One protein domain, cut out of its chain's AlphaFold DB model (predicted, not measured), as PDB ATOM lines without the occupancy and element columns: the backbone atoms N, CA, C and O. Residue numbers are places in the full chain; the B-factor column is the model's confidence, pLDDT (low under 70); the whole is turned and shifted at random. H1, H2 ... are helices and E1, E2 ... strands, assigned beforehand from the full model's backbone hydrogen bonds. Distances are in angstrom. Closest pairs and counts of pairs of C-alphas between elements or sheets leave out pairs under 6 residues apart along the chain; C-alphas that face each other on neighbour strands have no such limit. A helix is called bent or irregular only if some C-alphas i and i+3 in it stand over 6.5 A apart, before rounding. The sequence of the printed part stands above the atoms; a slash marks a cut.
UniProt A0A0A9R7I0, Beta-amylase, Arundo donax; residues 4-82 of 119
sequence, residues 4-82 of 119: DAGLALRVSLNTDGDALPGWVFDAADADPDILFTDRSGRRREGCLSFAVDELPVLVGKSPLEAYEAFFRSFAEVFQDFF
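This is residues 4 to 82 of the 119 residues of the protein "Beta-amylase" of Arundo donax (UniProt A0A0A9R7I0). A small head at one end, made of the two-stranded hairpin E1 and E2 with the short helix H1 next to E2 and a long loop folded round nearby, has two long parts running away from it toward the other end: the extended first stretch, residues 4 to 15, and the long helix H2. H2 runs along the longest axis, and its later part, with the residues just after it, sticks out free at residues 72 to 80. The printed part has 79 residues with two named helices and two named strands, in the order H1, E1, E2, H2; the sheet's order is E1 - E2, antiparallel. The class is mixed, helices and strands, though the named elements hold 33 of the 79 residues, under half. The whole is loose, with a radius of gyration of the C-alphas of 15.4 A, and elongated, with spans of 49 by 27 by 20 A.

The sheet is made of E1, residues 35 to 37, and E2, residues 43 to 48, which are antiparallel neighbours and form a hairpin. The angle between their directions is 133 degrees. Among their C-alphas that face each other are those of Leu 35 and Leu 48, 4.5 A apart, and those of Thr 37 and Arg 43, also 4.5 A apart. Across the pair, N 36 and O 47 are within hydrogen-bond range at 2.8 A, and so are N 44 and O 36 at 2.9 A. The helix H1, residues 22 to 30, has 4 pairs of C-alphas within 8 A of E2, the closest being those of Phe 25 and Gly 46, 6.9 A apart. With E1 it has 1 such pair, the C-alphas of Ala 28 and Leu 35, 6.6 A apart. Centre to centre, H1 is 10.3 A from E2 and 13.1 A from E1. Farther along the chain, the helix H2, residues 63 to 77, is apart from H1 and apart from E1. In H1 and H2 every pair of O i and N i+4 is within hydrogen-bond range.

E1 is 6.3 A long from first to last C-alpha, beginning at C-alpha 35, (-32.784, -6.063, -19.457). E2 is 9.5 A long and is the longest strand by residues, with 6. H1 has 9 residues and measures 12.6 A, beginning at C-alpha 22, (-27.922, 6.438, -14.180). H2, with 15 residues the longest helix, measures 21.1 A, from C-alpha 63 at (-23.224, -6.683, -12.786) to C-alpha 77 at (-16.977, 2.573, 5.144). Neither helix is bent.

The two C-alphas farthest apart are those of Asp 4, at (-27.071, 6.203, 20.134), and Gly 41, at (-41.653, -10.479, -24.304), with 49.7 A between them. The first and last printed C-alphas, those of Asp 4 and Phe 82, are 14.7 A apart. Residues 4 to 21 bear no named element, and their C-alphas lie 4 to 31 A from the mean of the C-alphas. The links H1 to E1 and E1 to E2 are tight, with 4 and 5 residues. The link E2 to H2 is long, with 14 residues, 49 to 62, whose C-alphas lie 10 to 15 A from that mean. Residues 72 to 80, of which 72 to 77 belong to H2, stand free; the body without them has 70 residues and spans 48 by 28 by 20 A. The printed part has no cut. The mean pLDDT of the printed part of this model is 89.7, and no printed residue is under 70.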
ATOM      1  N   ASP A   4     -26.855   5.571  18.820       87.38
ATOM      2  CA  ASP A   4     -27.071   6.203  20.134       87.38
ATOM      3  C   ASP A   4     -28.396   5.780  20.789       87.38
ATOM      4  O   ASP A   4     -28.531   5.845  22.005       87.38
ATOM      5  N   ALA A   5     -29.364   5.312  19.992       88.44
ATOM      6  CA  ALA A   5     -30.631   4.770  20.474       88.44
ATOM      7  C   ALA A   5     -30.554   3.268  20.822       88.44
ATOM      8  O   ALA A   5     -31.565   2.682  21.202       88.44
ATOM      9  N   GLY A   6     -29.389   2.623  20.664       86.62
ATOM     10  CA  GLY A   6     -29.205   1.190  20.926       86.62
ATOM     11  C   GLY A   6     -29.957   0.272  19.955       86.62
ATOM     12  O   GLY A   6     -30.178  -0.900  20.256       86.62
ATOM     13  N   LEU A   7     -30.380   0.797  18.802       87.31
ATOM     14  CA  LEU A   7     -31.149   0.055  17.808       87.31
ATOM     15  C   LEU A   7     -30.232  -0.636  16.796       87.31
ATOM     16  O   LEU A   7     -29.162  -0.133  16.448       87.31
ATOM     17  N   ALA A   8     -30.704  -1.765  16.270       85.62
ATOM     18  CA  ALA A   8     -30.048  -2.465  15.176       85.62
ATOM     19  C   ALA A   8     -30.729  -2.179  13.832       85.62
ATOM     20  O   ALA A   8     -31.955  -2.089  13.736       85.62
ATOM     21  N   LEU A   9     -29.922  -2.089  12.781       88.00
ATOM     22  CA  LEU A   9     -30.335  -1.862  11.407       88.00
ATOM     23  C   LEU A   9     -30.312  -3.159  10.608       88.00
ATOM     24  O   LEU A   9     -29.356  -3.937  10.649       88.00
ATOM     25  N   ARG A  10     -31.368  -3.343   9.814       83.88
ATOM     26  CA  ARG A  10     -31.374  -4.271   8.688       83.88
ATOM     27  C   ARG A  10     -31.137  -3.461   7.423       83.88
ATOM     28  O   ARG A  10     -31.971  -2.640   7.060       83.88
ATOM     29  N   VAL A  11     -30.017  -3.723   6.765       83.69
ATOM     30  CA  VAL A  11     -29.681  -3.107   5.482       83.69
ATOM     31  C   VAL A  11     -30.126  -4.046   4.365       83.69
ATOM     32  O   VAL A  11     -29.915  -5.258   4.446       83.69
ATOM     33  N   SER A  12     -30.773  -3.496   3.345       80.94
ATOM     34  CA  SER A  12     -31.137  -4.194   2.112       80.94
ATOM     35  C   SER A  12     -30.578  -3.419   0.929       80.94
ATOM     36  O   SER A  12     -30.786  -2.209   0.850       80.94
ATOM     37  N   LEU A  13     -29.892  -4.114   0.024       80.94
ATOM     38  CA  LEU A  13     -29.507  -3.561  -1.268       80.94
ATOM     39  C   LEU A  13     -30.662  -3.776  -2.242       80.94
ATOM     40  O   LEU A  13     -31.128  -4.907  -2.381       80.94
ATOM     41  N   ASN A  14     -31.105  -2.702  -2.890       81.81
ATOM     42  CA  ASN A  14     -32.021  -2.800  -4.015       81.81
ATOM     43  C   ASN A  14     -31.209  -2.748  -5.309       81.81
ATOM     44  O   ASN A  14     -30.423  -1.821  -5.490       81.81
ATOM     45  N   THR A  15     -31.368  -3.746  -6.174       80.25
ATOM     46  CA  THR A  15     -30.606  -3.879  -7.431       80.25
ATOM     47  C   THR A  15     -31.493  -3.697  -8.661       80.25
ATOM     48  O   THR A  15     -31.141  -4.137  -9.750       80.25
ATOM     49  N   ASP A  16     -32.670  -3.106  -8.483       81.06
ATOM     50  CA  ASP A  16     -33.657  -2.884  -9.527       81.06
ATOM     51  C   ASP A  16     -34.446  -1.577  -9.319       81.06
ATOM     52  O   ASP A  16     -34.369  -0.915  -8.276       81.06
ATOM     53  N   GLY A  17     -35.201  -1.201 -10.350       83.75
ATOM     54  CA  GLY A  17     -36.029  -0.002 -10.414       83.75
ATOM     55  C   GLY A  17     -35.228   1.293 -10.293       83.75
ATOM     56  O   GLY A  17     -34.077   1.385 -10.717       83.75
ATOM     57  N   ASP A  18     -35.848   2.287  -9.660       80.94
ATOM     58  CA  ASP A  18     -35.322   3.653  -9.518       80.94
ATOM     59  C   ASP A  18     -34.062   3.747  -8.636       80.94
ATOM     60  O   ASP A  18     -33.461   4.813  -8.509       80.94
ATOM     61  N   ALA A  19     -33.664   2.645  -7.991       83.00
ATOM     62  CA  ALA A  19     -32.460   2.581  -7.168       83.00
ATOM     63  C   ALA A  19     -31.183   2.351  -7.990       83.00
ATOM     64  O   ALA A  19     -30.080   2.463  -7.447       83.00
ATOM     65  N   LEU A  20     -31.310   2.007  -9.275       86.31
ATOM     66  CA  LEU A  20     -30.155   1.778 -10.128       86.31
ATOM     67  C   LEU A  20     -29.441   3.092 -10.480       86.31
ATOM     68  O   LEU A  20     -30.080   4.126 -10.677       86.31
ATOM     69  N   PRO A  21     -28.103   3.081 -10.579       88.94
ATOM     70  CA  PRO A  21     -27.361   4.237 -11.061       88.94
ATOM     71  C   PRO A  21     -27.726   4.611 -12.502       88.94
ATOM     72  O   PRO A  21     -27.945   3.731 -13.329       88.94
ATOM     73  N   GLY A  22     -27.664   5.907 -12.829       90.62
ATOM     74  CA  GLY A  22     -27.922   6.438 -14.180       90.62
ATOM     75  C   GLY A  22     -27.179   5.694 -15.296       90.62
ATOM     76  O   GLY A  22     -27.773   5.328 -16.299       90.62
ATOM     77  N   TRP A  23     -25.912   5.347 -15.056       91.00
ATOM     78  CA  TRP A  23     -25.084   4.632 -16.029       91.00
ATOM     79  C   TRP A  23     -25.590   3.215 -16.368       91.00
ATOM     80  O   TRP A  23     -25.198   2.663 -17.393       91.00
ATOM     81  N   VAL A  24     -26.449   2.608 -15.536       91.94
ATOM     82  CA  VAL A  24     -27.121   1.335 -15.858       91.94
ATOM     83  C   VAL A  24     -28.239   1.560 -16.871       91.94
ATOM     84  O   VAL A  24     -28.415   0.741 -17.769       91.94
ATOM     85  N   PHE A  25     -28.971   2.670 -16.748       92.50
ATOM     86  CA  PHE A  25     -29.988   3.055 -17.724       92.50
ATOM     87  C   PHE A  25     -29.343   3.405 -19.065       92.50
ATOM     88  O   PHE A  25     -29.781   2.887 -20.082       92.50
ATOM     89  N   ASP A  26     -28.227   4.140 -19.059       93.62
ATOM     90  CA  ASP A  26     -27.471   4.434 -20.283       93.62
ATOM     91  C   ASP A  26     -27.005   3.146 -20.998       93.62
ATOM     92  O   ASP A  26     -27.042   3.051 -22.224       93.62
ATOM     93  N   ALA A  27     -26.583   2.128 -20.236       92.88
ATOM     94  CA  ALA A  27     -26.209   0.825 -20.787       92.88
ATOM     95  C   ALA A  27     -27.416   0.072 -21.372       92.88
ATOM     96  O   ALA A  27     -27.295  -0.547 -22.426       92.88
ATOM     97  N   ALA A  28     -28.576   0.143 -20.717       92.38
ATOM     98  CA  ALA A  28     -29.809  -0.479 -21.191       92.38
ATOM     99  C   ALA A  28     -30.398   0.218 -22.428       92.38
ATOM    100  O   ALA A  28     -30.980  -0.447 -23.281       92.38
ATOM    101  N   ASP A  29     -30.217   1.534 -22.547       93.44
ATOM    102  CA  ASP A  29     -30.586   2.298 -23.739       93.44
ATOM    103  C   ASP A  29     -29.690   1.937 -24.932       93.44
ATOM    104  O   ASP A  29     -30.155   1.878 -26.072       93.44
ATOM    105  N   ALA A  30     -28.404   1.667 -24.677       93.94
ATOM    106  CA  ALA A  30     -27.454   1.229 -25.697       93.94
ATOM    107  C   ALA A  30     -27.676  -0.231 -26.131       93.94
ATOM    108  O   ALA A  30     -27.563  -0.539 -27.319       93.94
ATOM    109  N   ASP A  31     -27.986  -1.118 -25.185       93.88
ATOM    110  CA  ASP A  31     -28.297  -2.527 -25.429       93.88
ATOM    111  C   ASP A  31     -29.494  -2.986 -24.572       93.88
ATOM    112  O   ASP A  31     -29.323  -3.428 -23.431       93.88
ATOM    113  N   PRO A  32     -30.724  -2.947 -25.118       92.38
ATOM    114  CA  PRO A  32     -31.917  -3.392 -24.400       92.38
ATOM    115  C   PRO A  32     -31.922  -4.888 -24.065       92.38
ATOM    116  O   PRO A  32     -32.735  -5.329 -23.240       92.38
ATOM    117  N   ASP A  33     -31.047  -5.695 -24.680       91.75
ATOM    118  CA  ASP A  33     -31.023  -7.137 -24.452       91.75
ATOM    119  C   ASP A  33     -30.498  -7.511 -23.062       91.75
ATOM    120  O   ASP A  33     -30.814  -8.601 -22.566       91.75
ATOM    121  N   ILE A  34     -29.818  -6.577 -22.389       93.75
ATOM    122  CA  ILE A  34     -29.339  -6.736 -21.013       93.75
ATOM    123  C   ILE A  34     -30.475  -6.714 -19.988       93.75
ATOM    124  O   ILE A  34     -30.309  -7.207 -18.870       93.75
ATOM    125  N   LEU A  35     -31.631  -6.148 -20.344       92.12
ATOM    126  CA  LEU A  35     -32.784  -6.063 -19.457       92.12
ATOM    127  C   LEU A  35     -33.499  -7.406 -19.350       92.12
ATOM    128  O   LEU A  35     -33.619  -8.171 -20.312       92.12
ATOM    129  N   PHE A  36     -34.066  -7.672 -18.183       90.44
ATOM    130  CA  PHE A  36     -34.937  -8.811 -17.976       90.44
ATOM    131  C   PHE A  36     -36.142  -8.743 -18.923       90.44
ATOM    132  O   PHE A  36     -36.818  -7.716 -19.032       90.44
ATOM    133  N   THR A  37     -36.434  -9.868 -19.579       89.75
ATOM    134  CA  THR A  37     -37.613 -10.020 -20.437       89.75
ATOM    135  C   THR A  37     -38.635 -10.896 -19.742       89.75
ATOM    136  O   THR A  37     -38.340 -12.032 -19.368       89.75
ATOM    137  N   ASP A  38     -39.851 -10.381 -19.575       85.75
ATOM    138  CA  ASP A  38     -40.942 -11.171 -19.026       85.75
ATOM    139  C   ASP A  38     -41.476 -12.207 -20.034       85.75
ATOM    140  O   ASP A  38     -41.115 -12.253 -21.210       85.75
ATOM    141  N   ARG A  39     -42.393 -13.060 -19.574       83.38
ATOM    142  CA  ARG A  39     -42.998 -14.110 -20.414       83.38
ATOM    143  C   ARG A  39     -43.821 -13.572 -21.589       83.38
ATOM    144  O   ARG A  39     -44.128 -14.335 -22.497       83.38
ATOM    145  N   SER A  40     -44.212 -12.304 -21.554       87.69
ATOM    146  CA  SER A  40     -44.931 -11.622 -22.631       87.69
ATOM    147  C   SER A  40     -43.980 -10.936 -23.616       87.69
ATOM    148  O   SER A  40     -44.451 -10.252 -24.519       87.69
ATOM    149  N   GLY A  41     -42.662 -11.110 -23.458       86.06
ATOM    150  CA  GLY A  41     -41.653 -10.479 -24.304       86.06
ATOM    151  C   GLY A  41     -41.372  -9.020 -23.943       86.06
ATOM    152  O   GLY A  41     -40.701  -8.330 -24.704       86.06
ATOM    153  N   ARG A  42     -41.886  -8.519 -22.811       87.88
ATOM    154  CA  ARG A  42     -41.687  -7.122 -22.410       87.88
ATOM    155  C   ARG A  42     -40.388  -6.982 -21.632       87.88
ATOM    156  O   ARG A  42     -40.180  -7.684 -20.638       87.88
ATOM    157  N   ARG A  43     -39.545  -6.050 -22.069       89.25
ATOM    158  CA  ARG A  43     -38.342  -5.635 -21.344       89.25
ATOM    159  C   ARG A  43     -38.750  -4.816 -20.125       89.25
ATOM    160  O   ARG A  43     -39.609  -3.941 -20.221       89.25
ATOM    161  N   ARG A  44     -38.171  -5.135 -18.969       87.88
ATOM    162  CA  ARG A  44     -38.387  -4.387 -17.731       87.88
ATOM    163  C   ARG A  44     -37.269  -3.373 -17.551       87.88
ATOM    164  O   ARG A  44     -36.151  -3.750 -17.211       87.88
ATOM    165  N   GLU A  45     -37.595  -2.102 -17.744       86.88
ATOM    166  CA  GLU A  45     -36.696  -1.002 -17.398       86.88
ATOM    167  C   GLU A  45     -36.301  -1.077 -15.922       86.88
ATOM    168  O   GLU A  45     -37.096  -1.452 -15.054       86.88
ATOM    169  N   GLY A  46     -35.031  -0.778 -15.653       86.62
ATOM    170  CA  GLY A  46     -34.465  -0.866 -14.315       86.62
ATOM    171  C   GLY A  46     -34.335  -2.294 -13.773       86.62
ATOM    172  O   GLY A  46     -34.193  -2.466 -12.572       86.62
ATOM    173  N   CYS A  47     -34.399  -3.342 -14.596       89.62
ATOM    174  CA  CYS A  47     -34.190  -4.714 -14.131       89.62
ATOM    175  C   CYS A  47     -33.230  -5.442 -15.070       89.62
ATOM    176  O   CYS A  47     -33.603  -5.785 -16.191       89.62
ATOM    177  N   LEU A  48     -31.997  -5.682 -14.619       90.06
ATOM    178  CA  LEU A  48     -31.019  -6.457 -15.383       90.06
ATOM    179  C   LEU A  48     -31.406  -7.938 -15.428       90.06
ATOM    180  O   LEU A  48     -31.958  -8.499 -14.479       90.06
ATOM    181  N   SER A  49     -31.114  -8.579 -16.552       90.50
ATOM    182  CA  SER A  49     -31.285 -10.016 -16.721       90.50
ATOM    183  C   SER A  49     -30.221 -10.780 -15.933       90.50
ATOM    184  O   SER A  49     -29.036 -10.496 -16.055       90.50
ATOM    185  N   PHE A  50     -30.607 -11.841 -15.221       88.75
ATOM    186  CA  PHE A  50     -29.635 -12.738 -14.573       88.75
ATOM    187  C   PHE A  50     -28.649 -13.371 -15.566       88.75
ATOM    188  O   PHE A  50     -27.551 -13.769 -15.198       88.75
ATOM    189  N   ALA A  51     -29.027 -13.470 -16.847       89.94
ATOM    190  CA  ALA A  51     -28.152 -14.012 -17.882       89.94
ATOM    191  C   ALA A  51     -26.914 -13.138 -18.149       89.94
ATOM    192  O   ALA A  51     -25.959 -13.625 -18.750       89.94
ATOM    193  N   VAL A  52     -26.929 -11.869 -17.726       92.62
ATOM    194  CA  VAL A  52     -25.812 -10.941 -17.931       92.62
ATOM    195  C   VAL A  52     -24.931 -10.763 -16.696       92.62
ATOM    196  O   VAL A  52     -23.988  -9.987 -16.771       92.62
ATOM    197  N   ASP A  53     -25.180 -11.480 -15.590       92.31
ATOM    198  CA  ASP A  53     -24.487 -11.273 -14.302       92.31
ATOM    199  C   ASP A  53     -22.952 -11.349 -14.401       92.31
ATOM    200  O   ASP A  53     -22.256 -10.622 -13.694       92.31
ATOM    201  N   GLU A  54     -22.428 -12.185 -15.300       94.88
ATOM    202  CA  GLU A  54     -20.987 -12.356 -15.543       94.88
ATOM    203  C   GLU A  54     -20.491 -11.646 -16.817       94.88
ATOM    204  O   GLU A  54     -19.294 -11.635 -17.095       94.88
ATOM    205  N   LEU A  55     -21.386 -11.041 -17.603       95.31
ATOM    206  CA  LEU A  55     -21.035 -10.401 -18.872       95.31
ATOM    207  C   LEU A  55     -20.657  -8.929 -18.661       95.31
ATOM    208  O   LEU A  55     -21.334  -8.243 -17.897       95.31
ATOM    209  N   PRO A  56     -19.642  -8.394 -19.368       94.69
ATOM    210  CA  PRO A  56     -19.121  -7.039 -19.158       94.69
ATOM    211  C   PRO A  56     -19.999  -5.939 -19.794       94.69
ATOM    212  O   PRO A  56     -19.515  -5.084 -20.537       94.69
ATOM    213  N   VAL A  57     -21.305  -5.970 -19.526       94.12
ATOM    214  CA  VAL A  57     -22.319  -5.117 -20.168       94.12
ATOM    215  C   VAL A  57     -22.418  -3.712 -19.564       94.12
ATOM    216  O   VAL A  57     -23.031  -2.825 -20.147       94.12
ATOM    217  N   LEU A  58     -21.790  -3.476 -18.411       91.50
ATOM    218  CA  LEU A  58     -21.854  -2.216 -17.671       91.50
ATOM    219  C   LEU A  58     -20.557  -1.416 -17.847       91.50
ATOM    220  O   LEU A  58     -19.738  -1.321 -16.933       91.50
ATOM    221  N   VAL A  59     -20.346  -0.864 -19.047       86.69
ATOM    222  CA  VAL A  59     -19.127  -0.101 -19.400       86.69
ATOM    223  C   VAL A  59     -17.855  -0.934 -19.153       86.69
ATOM    224  O   VAL A  59     -16.884  -0.490 -18.541       86.69
ATOM    225  N   GLY A  60     -17.880  -2.193 -19.598       89.50
ATOM    226  CA  GLY A  60     -16.758  -3.124 -19.463       89.50
ATOM    227  C   GLY A  60     -16.679  -3.864 -18.124       89.50
ATOM    228  O   GLY A  60     -15.735  -4.625 -17.937       89.50
ATOM    229  N   LYS A  61     -17.644  -3.671 -17.215       92.44
ATOM    230  CA  LYS A  61     -17.789  -4.451 -15.974       92.44
ATOM    231  C   LYS A  61     -19.013  -5.343 -16.020       92.44
ATOM    232  O   LYS A  61     -19.997  -5.009 -16.685       92.44
ATOM    233  N   SER A  62     -18.974  -6.446 -15.283       95.00
ATOM    234  CA  SER A  62     -20.168  -7.256 -15.060       95.00
ATOM    235  C   SER A  62     -21.039  -6.703 -13.923       95.00
ATOM    236  O   SER A  62     -20.531  -6.023 -13.022       95.00
ATOM    237  N   PRO A  63     -22.359  -6.971 -13.927       92.38
ATOM    238  CA  PRO A  63     -23.224  -6.683 -12.786       92.38
ATOM    239  C   PRO A  63     -22.673  -7.255 -11.477       92.38
ATOM    240  O   PRO A  63     -22.666  -6.555 -10.464       92.38
ATOM    241  N   LEU A  64     -22.134  -8.479 -11.499       92.38
ATOM    242  CA  LEU A  64     -21.551  -9.101 -10.313       92.38
ATOM    243  C   LEU A  64     -20.330  -8.330  -9.792       92.38
ATOM    244  O   LEU A  64     -20.246  -8.073  -8.591       92.38
ATOM    245  N   GLU A  65     -19.430  -7.895 -10.676       94.38
ATOM    246  CA  GLU A  65     -18.285  -7.054 -10.302       94.38
ATOM    247  C   GLU A  65     -18.733  -5.709  -9.713       94.38
ATOM    248  O   GLU A  65     -18.145  -5.219  -8.743       94.38
ATOM    249  N   ALA A  66     -19.787  -5.102 -10.272       91.44
ATOM    250  CA  ALA A  66     -20.354  -3.861  -9.754       91.44
ATOM    251  C   ALA A  66     -20.952  -4.054  -8.348       91.44
ATOM    252  O   ALA A  66     -20.689  -3.243  -7.452       91.44
ATOM    253  N   TYR A  67     -21.697  -5.142  -8.123       90.19
ATOM    254  CA  TYR A  67     -22.237  -5.487  -6.806       90.19
ATOM    255  C   TYR A  67     -21.128  -5.777  -5.794       90.19
ATOM    256  O   TYR A  67     -21.181  -5.282  -4.668       90.19
ATOM    257  N   GLU A  68     -20.101  -6.531  -6.180       91.38
ATOM    258  CA  GLU A  68     -18.960  -6.826  -5.314       91.38
ATOM    259  C   GLU A  68     -18.217  -5.545  -4.916       91.38
ATOM    260  O   GLU A  68     -17.927  -5.329  -3.736       91.38
ATOM    261  N   ALA A  69     -17.951  -4.656  -5.877       92.06
ATOM    262  CA  ALA A  69     -17.320  -3.369  -5.611       92.06
ATOM    263  C   ALA A  69     -18.149  -2.518  -4.636       92.06
ATOM    264  O   ALA A  69     -17.581  -1.939  -3.705       92.06
ATOM    265  N   PHE A  70     -19.476  -2.494  -4.800       91.00
ATOM    266  CA  PHE A  70     -20.378  -1.821  -3.869       91.00
ATOM    267  C   PHE A  70     -20.292  -2.419  -2.460       91.00
ATOM    268  O   PHE A  70     -20.074  -1.685  -1.497       91.00
ATOM    269  N   PHE A  71     -20.424  -3.742  -2.318       90.44
ATOM    270  CA  PHE A  71     -20.405  -4.392  -1.006       90.44
ATOM    271  C   PHE A  71     -19.064  -4.248  -0.295       90.44
ATOM    272  O   PHE A  71     -19.048  -4.052   0.918       90.44
ATOM    273  N   ARG A  72     -17.950  -4.295  -1.030       93.88
ATOM    274  CA  ARG A  72     -16.617  -4.044  -0.476       93.88
ATOM    275  C   ARG A  72     -16.494  -2.618   0.054       93.88
ATOM    276  O   ARG A  72     -16.133  -2.440   1.210       93.88
ATOM    277  N   SER A  73     -16.883  -1.621  -0.741       95.38
ATOM    278  CA  SER A  73     -16.861  -0.221  -0.300       95.38
ATOM    279  C   SER A  73     -17.790   0.018   0.897       95.38
ATOM    280  O   SER A  73     -17.406   0.673   1.863       95.38
ATOM    281  N   PHE A  74     -18.985  -0.579   0.890       92.75
ATOM    282  CA  PHE A  74     -19.906  -0.532   2.024       92.75
ATOM    283  C   PHE A  74     -19.288  -1.158   3.283       92.75
ATOM    284  O   PHE A  74     -19.375  -0.584   4.367       92.75
ATOM    285  N   ALA A  75     -18.645  -2.320   3.152       91.62
ATOM    286  CA  ALA A  75     -17.995  -2.997   4.267       91.62
ATOM    287  C   ALA A  75     -16.872  -2.146   4.881       91.62
ATOM    288  O   ALA A  75     -16.800  -2.029   6.101       91.62
ATOM    289  N   GLU A  76     -16.047  -1.517   4.044       95.38
ATOM    290  CA  GLU A  76     -14.950  -0.643   4.472       95.38
ATOM    291  C   GLU A  76     -15.459   0.621   5.178       95.38
ATOM    292  O   GLU A  76     -15.005   0.946   6.274       95.38
ATOM    293  N   VAL A  77     -16.438   1.317   4.591       95.44
ATOM    294  CA  VAL A  77     -16.977   2.573   5.144       95.44
ATOM    295  C   VAL A  77     -17.728   2.342   6.455       95.44
ATOM    296  O   VAL A  77     -17.627   3.149   7.379       95.44
ATOM    297  N   PHE A  78     -18.480   1.244   6.559       92.25
ATOM    298  CA  PHE A  78     -19.305   0.947   7.729       92.25
ATOM    299  C   PHE A  78     -18.673  -0.069   8.686       92.25
ATOM    300  O   PHE A  78     -19.380  -0.585   9.554       92.25
ATOM    301  N   GLN A  79     -17.366  -0.334   8.570       92.56
ATOM    302  CA  GLN A  79     -16.648  -1.341   9.365       92.56
ATOM    303  C   GLN A  79     -16.946  -1.246  10.873       92.56
ATOM    304  O   GLN A  79     -17.275  -2.249  11.502       92.56
ATOM    305  N   ASP A  80     -16.970  -0.028  11.426       91.38
ATOM    306  CA  ASP A  80     -17.190   0.235  12.857       91.38
ATOM    307  C   ASP A  80     -18.624  -0.053  13.333       91.38
ATOM    308  O   ASP A  80     -18.899  -0.123  14.536       91.38
ATOM    309  N   PHE A  81     -19.568  -0.191  12.400       88.88
ATOM    310  CA  PHE A  81     -20.972  -0.468  12.691       88.88
ATOM    311  C   PHE A  81     -21.313  -1.956  12.587       88.88
ATOM    312  O   PHE A  81     -22.353  -2.369  13.113       88.88
ATOM    313  N   PHE A  82     -20.474  -2.774  11.944       87.31
ATOM    314  CA  PHE A  82     -20.692  -4.218  11.893       87.31
ATOM    315  C   PHE A  82     -20.559  -4.842  13.284       87.31
ATOM    316  O   PHE A  82     -19.721  -4.456  14.093       87.31
TER     317      PHE A  82